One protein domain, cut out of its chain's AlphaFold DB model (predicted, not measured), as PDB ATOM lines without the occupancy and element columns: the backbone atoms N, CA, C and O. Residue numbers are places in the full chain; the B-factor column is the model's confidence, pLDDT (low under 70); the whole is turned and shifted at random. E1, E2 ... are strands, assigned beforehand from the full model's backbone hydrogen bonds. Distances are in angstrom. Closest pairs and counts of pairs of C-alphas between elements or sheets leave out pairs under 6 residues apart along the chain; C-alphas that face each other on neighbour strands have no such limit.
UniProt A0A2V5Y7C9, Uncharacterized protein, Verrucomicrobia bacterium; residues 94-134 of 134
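What this domain is: This is residues 94 to 134 of the 134 residues of an uncharacterized protein of Verrucomicrobia bacterium (UniProt A0A2V5Y7C9). Little regular structure is present: a wide loop of chain closes along one side with a small two-stranded hairpin, E1 and E2, and a long closing stretch runs from the hairpin to Cys 134. Residues 94 to 109 lead in and bend round to E1, and residues 105 to 106 pair briefly, antiparallel, with residues 127 to 128. The printed part has 41 residues, no named helix and two antiparallel strands, E1 then E2; its class is all strand, with 6 residues in named elements. It is only just compact, close to loose, with a radius of gyration of the C-alphas of 10.5 A and spans of 27 by 25 by 16 A.

How they stand to each other: E1, residues 110 to 112, and E2, residues 118 to 120, form a hairpin with a tight link, antiparallel at 158 degrees. N 111 and O 119 are 2.8 A apart, within hydrogen-bond range.

Where its parts are: E1 begins at C-alpha 110 (-42.761, -40.019, 24.735) and measures 6.5 A; E2 measures 6.6 A and ends at C-alpha 120 (-42.789, -41.487, 20.187).

The domain as a whole: The farthest C-alphas, Asn 123 and Cys 134, are 28.2 A apart. The printed part has no cut; residues 130 to 134 have pLDDT under 70.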
ATOM      1  N   VAL A  94     -48.473 -55.203  19.467       78.62
ATOM      2  CA  VAL A  94     -47.587 -55.042  20.623       78.62
ATOM      3  C   VAL A  94     -48.424 -54.520  21.786       78.62
ATOM      4  O   VAL A  94     -48.921 -53.393  21.741       78.62
ATOM      5  N   VAL A  95     -48.599 -55.351  22.812       83.94
ATOM      6  CA  VAL A  95     -49.346 -55.012  24.025       83.94
ATOM      7  C   VAL A  95     -48.372 -54.968  25.194       83.94
ATOM      8  O   VAL A  95     -47.884 -56.000  25.640       83.94
ATOM      9  N   SER A  96     -48.114 -53.768  25.705       88.00
ATOM     10  CA  SER A  96     -47.404 -53.562  26.966       88.00
ATOM     11  C   SER A  96     -48.096 -52.468  27.767       88.00
ATOM     12  O   SER A  96     -48.716 -51.555  27.211       88.00
ATOM     13  N   ARG A  97     -47.991 -52.564  29.091       90.31
ATOM     14  CA  ARG A  97     -48.482 -51.540  30.008       90.31
ATOM     15  C   ARG A  97     -47.562 -50.318  29.964       90.31
ATOM     16  O   ARG A  97     -46.359 -50.435  29.720       90.31
ATOM     17  N   VAL A  98     -48.158 -49.143  30.161       90.69
ATOM     18  CA  VAL A  98     -47.415 -47.886  30.283       90.69
ATOM     19  C   VAL A  98     -46.729 -47.849  31.642       90.69
ATOM     20  O   VAL A  98     -47.377 -48.062  32.665       90.69
ATOM     21  N   ASP A  99     -45.437 -47.538  31.631       88.56
ATOM     22  CA  ASP A  99     -44.650 -47.346  32.841       88.56
ATOM     23  C   ASP A  99     -44.999 -45.985  33.472       88.56
ATOM     24  O   ASP A  99     -44.654 -44.916  32.957       88.56
ATOM     25  N   GLY A 100     -45.753 -46.030  34.573       86.00
ATOM     26  CA  GLY A 100     -46.158 -44.860  35.352       86.00
ATOM     27  C   GLY A 100     -47.461 -44.188  34.898       86.00
ATOM     28  O   GLY A 100     -48.428 -44.837  34.498       86.00
ATOM     29  N   SER A 101     -47.524 -42.858  35.046       84.94
ATOM     30  CA  SER A 101     -48.734 -42.068  34.773       84.94
ATOM     31  C   SER A 101     -48.756 -41.543  33.339       84.94
ATOM     32  O   SER A 101     -47.837 -40.851  32.897       84.94
ATOM     33  N   PHE A 102     -49.845 -41.825  32.625       86.12
ATOM     34  CA  PHE A 102     -50.074 -41.338  31.271       86.12
ATOM     35  C   PHE A 102     -51.092 -40.195  31.273       86.12
ATOM     36  O   PHE A 102     -52.267 -40.395  31.563       86.12
ATOM     37  N   ALA A 103     -50.652 -38.990  30.908       84.56
ATOM     38  CA  ALA A 103     -51.510 -37.800  30.863       84.56
ATOM     39  C   ALA A 103     -52.157 -37.544  29.484       84.56
ATOM     40  O   ALA A 103     -52.899 -36.572  29.326       84.56
ATOM     41  N   GLY A 104     -51.862 -38.377  28.480       86.06
ATOM     42  CA  GLY A 104     -52.331 -38.204  27.103       86.06
ATOM     43  C   GLY A 104     -51.262 -37.747  26.097       86.06
ATOM     44  O   GLY A 104     -50.091 -37.536  26.421       86.06
ATOM     45  N   LEU A 105     -51.693 -37.590  24.845       90.56
ATOM     46  CA  LEU A 105     -50.897 -37.158  23.695       90.56
ATOM     47  C   LEU A 105     -50.938 -35.629  23.548       90.56
ATOM     48  O   LEU A 105     -52.017 -35.033  23.534       90.56
ATOM     49  N   LYS A 106     -49.760 -35.001  23.446       86.94
ATOM     50  CA  LYS A 106     -49.570 -33.537  23.347       86.94
ATOM     51  C   LYS A 106     -48.644 -33.134  22.187       86.94
ATOM     52  O   LYS A 106     -47.979 -32.103  22.244       86.94
ATOM     53  N   GLY A 107     -48.523 -33.982  21.172       83.88
ATOM     54  CA  GLY A 107     -47.744 -33.755  19.954       83.88
ATOM     55  C   GLY A 107     -46.274 -34.179  20.014       83.88
ATOM     56  O   GLY A 107     -45.675 -34.535  19.002       83.88
ATOM     57  N   ARG A 108     -45.657 -34.170  21.196       84.75
ATOM     58  CA  ARG A 108     -44.263 -34.614  21.405       84.75
ATOM     59  C   ARG A 108     -44.153 -35.631  22.535       84.75
ATOM     60  O   ARG A 108     -43.121 -35.720  23.196       84.75
ATOM     61  N   THR A 109     -45.237 -36.357  22.790       87.81
ATOM     62  CA  THR A 109     -45.294 -37.299  23.903       87.81
ATOM     63  C   THR A 109     -44.364 -38.484  23.639       87.81
ATOM     64  O   THR A 109     -44.410 -39.103  22.573       87.81
ATOM     65  N   LEU A 110     -43.525 -38.782  24.633       90.44
ATOM     66  CA  LEU A 110     -42.761 -40.019  24.735       90.44
ATOM     67  C   LEU A 110     -43.433 -40.899  25.787       90.44
ATOM     68  O   LEU A 110     -43.622 -40.462  26.922       90.44
ATOM     69  N   ILE A 111     -43.805 -42.113  25.401       91.31
ATOM     70  CA  ILE A 111     -44.460 -43.096  26.262       91.31
ATOM     71  C   ILE A 111     -43.443 -44.191  26.540       91.31
ATOM     72  O   ILE A 111     -42.967 -44.841  25.612       91.31
ATOM     73  N   LYS A 112     -43.087 -44.372  27.810       91.06
ATOM     74  CA  LYS A 112     -42.262 -45.499  28.240       91.06
ATOM     75  C   LYS A 112     -43.173 -46.668  28.581       91.06
ATOM     76  O   LYS A 112     -44.212 -46.475  29.211       91.06
ATOM     77  N   LEU A 113     -42.800 -47.850  28.128       92.88
ATOM     78  CA  LEU A 113     -43.517 -49.088  28.390       92.88
ATOM     79  C   LEU A 113     -42.711 -49.943  29.369       92.88
ATOM     80  O   LEU A 113     -41.486 -49.834  29.432       92.88
ATOM     81  N   GLU A 114     -43.399 -50.797  30.126       92.31
ATOM     82  CA  GLU A 114     -42.762 -51.709  31.092       92.31
ATOM     83  C   GLU A 114     -41.802 -52.710  30.424       92.31
ATOM     84  O   GLU A 114     -40.844 -53.158  31.050       92.31
ATOM     85  N   ASP A 115     -42.003 -53.009  29.137       89.38
ATOM     86  CA  ASP A 115     -41.099 -53.834  28.324       89.38
ATOM     87  C   ASP A 115     -39.759 -53.145  27.971       89.38
ATOM     88  O   ASP A 115     -38.901 -53.741  27.319       89.38
ATOM     89  N   GLY A 116     -39.559 -51.895  28.406       89.88
ATOM     90  CA  GLY A 116     -38.364 -51.090  28.149       89.88
ATOM     91  C   GLY A 116     -38.407 -50.298  26.840       89.88
ATOM     92  O   GLY A 116     -37.507 -49.494  26.576       89.88
ATOM     93  N   THR A 117     -39.446 -50.464  26.022       92.56
ATOM     94  CA  THR A 117     -39.606 -49.736  24.761       92.56
ATOM     95  C   THR A 117     -40.081 -48.308  25.015       92.56
ATOM     96  O   THR A 117     -40.906 -48.034  25.889       92.56
ATOM     97  N   VAL A 118     -39.594 -47.366  24.202       92.38
ATOM     98  CA  VAL A 118     -40.028 -45.964  24.241       92.38
ATOM     99  C   VAL A 118     -40.708 -45.600  22.932       92.38
ATOM    100  O   VAL A 118     -40.095 -45.609  21.867       92.38
ATOM    101  N   TRP A 119     -41.987 -45.258  23.021       92.06
ATOM    102  CA  TRP A 119     -42.816 -44.904  21.881       92.06
ATOM    103  C   TRP A 119     -42.893 -43.391  21.746       92.06
ATOM    104  O   TRP A 119     -43.189 -42.677  22.704       92.06
ATOM    105  N   LYS A 120     -42.637 -42.898  20.534       92.12
ATOM    106  CA  LYS A 120     -42.789 -41.487  20.187       92.12
ATOM    107  C   LYS A 120     -44.050 -41.302  19.364       92.12
ATOM    108  O   LYS A 120     -44.303 -42.047  18.422       92.12
ATOM    109  N   GLN A 121     -44.803 -40.269  19.705       92.25
ATOM    110  CA  GLN A 121     -45.957 -39.849  18.932       92.25
ATOM    111  C   GLN A 121     -45.587 -39.565  17.462       92.25
ATOM    112  O   GLN A 121     -44.645 -38.818  17.194       92.25
ATOM    113  N   ALA A 122     -46.331 -40.174  16.532       89.12
ATOM    114  CA  ALA A 122     -46.051 -40.099  15.099       89.12
ATOM    115  C   ALA A 122     -46.388 -38.721  14.509       89.12
ATOM    116  O   ALA A 122     -45.533 -38.110  13.870       89.12
ATOM    117  N   ASN A 123     -47.594 -38.212  14.782       88.75
ATOM    118  CA  ASN A 123     -48.054 -36.913  14.295       88.75
ATOM    119  C   ASN A 123     -48.182 -35.918  15.446       88.75
ATOM    120  O   ASN A 123     -48.761 -36.225  16.489       88.75
ATOM    121  N   ILE A 124     -47.644 -34.715  15.258       85.44
ATOM    122  CA  ILE A 124     -47.614 -33.672  16.294       85.44
ATOM    123  C   ILE A 124     -48.995 -33.071  16.581       85.44
ATOM    124  O   ILE A 124     -49.235 -32.529  17.658       85.44
ATOM    125  N   ASP A 125     -49.893 -33.159  15.611       85.25
ATOM    126  CA  ASP A 125     -51.265 -32.668  15.651       85.25
ATOM    127  C   ASP A 125     -52.233 -33.624  16.359       85.25
ATOM    128  O   ASP A 125     -53.288 -33.179  16.812       85.25
ATOM    129  N   ASP A 126     -51.858 -34.893  16.556       82.38
ATOM    130  CA  ASP A 126     -52.695 -35.836  17.294       82.38
ATOM    131  C   ASP A 126     -52.806 -35.405  18.772       82.38
ATOM    132  O   ASP A 126     -51.825 -35.280  19.512       82.38
ATOM    133  N   GLN A 127     -54.029 -35.177  19.241       82.94
ATOM    134  CA  GLN A 127     -54.300 -34.850  20.639       82.94
ATOM    135  C   GLN A 127     -55.268 -35.873  21.213       82.94
ATOM    136  O   GLN A 127     -56.339 -36.118  20.668       82.94
ATOM    137  N   GLY A 128     -54.898 -36.460  22.346       79.31
ATOM    138  CA  GLY A 128     -55.710 -37.460  23.027       79.31
ATOM    139  C   GLY A 128     -55.550 -37.306  24.525       79.31
ATOM    140  O   GLY A 128     -54.429 -37.255  25.022       79.31
ATOM    141  N   ARG A 129     -56.654 -37.210  25.265       73.56
ATOM    142  CA  ARG A 129     -56.606 -37.220  26.731       73.56
ATOM    143  C   ARG A 129     -56.612 -38.667  27.201       73.56
ATOM    144  O   ARG A 129     -57.350 -39.478  26.647       73.56
ATOM    145  N   ALA A 130     -55.820 -38.983  28.220       69.56
ATOM    146  CA  ALA A 130     -55.999 -40.244  28.920       69.56
ATOM    147  C   ALA A 130     -57.400 -40.232  29.550       69.56
ATOM    148  O   ALA A 130     -57.711 -39.351  30.357       69.56
ATOM    149  N   GLY A 131     -58.270 -41.146  29.119       59.22
ATOM    150  CA  GLY A 131     -59.531 -41.381  29.809       59.22
ATOM    151  C   GLY A 131     -59.211 -41.868  31.217       59.22
ATOM    152  O   GLY A 131     -58.397 -42.776  31.375       59.22
ATOM    153  N   ILE A 132     -59.806 -41.237  32.228       43.94
ATOM    154  CA  ILE A 132     -59.700 -41.699  33.610       43.94
ATOM    155  C   ILE A 132     -60.462 -43.026  33.674       43.94
ATOM    156  O   ILE A 132     -61.686 -43.038  33.768       43.94
ATOM    157  N   LEU A 133     -59.745 -44.137  33.528       41.44
ATOM    158  CA  LEU A 133     -60.249 -45.451  33.893       41.44
ATOM    159  C   LEU A 133     -60.065 -45.569  35.408       41.44
ATOM    160  O   LEU A 133     -58.952 -45.812  35.878       41.44
ATOM    161  N   CYS A 134     -61.141 -45.274  36.138       34.78
ATOM    162  CA  CYS A 134     -61.325 -45.715  37.519       34.78
ATOM    163  C   CYS A 134     -61.614 -47.218  37.541       34.78
ATOM    164  O   CYS A 134     -62.335 -47.681  36.626       34.78
TER     165      CYS A 134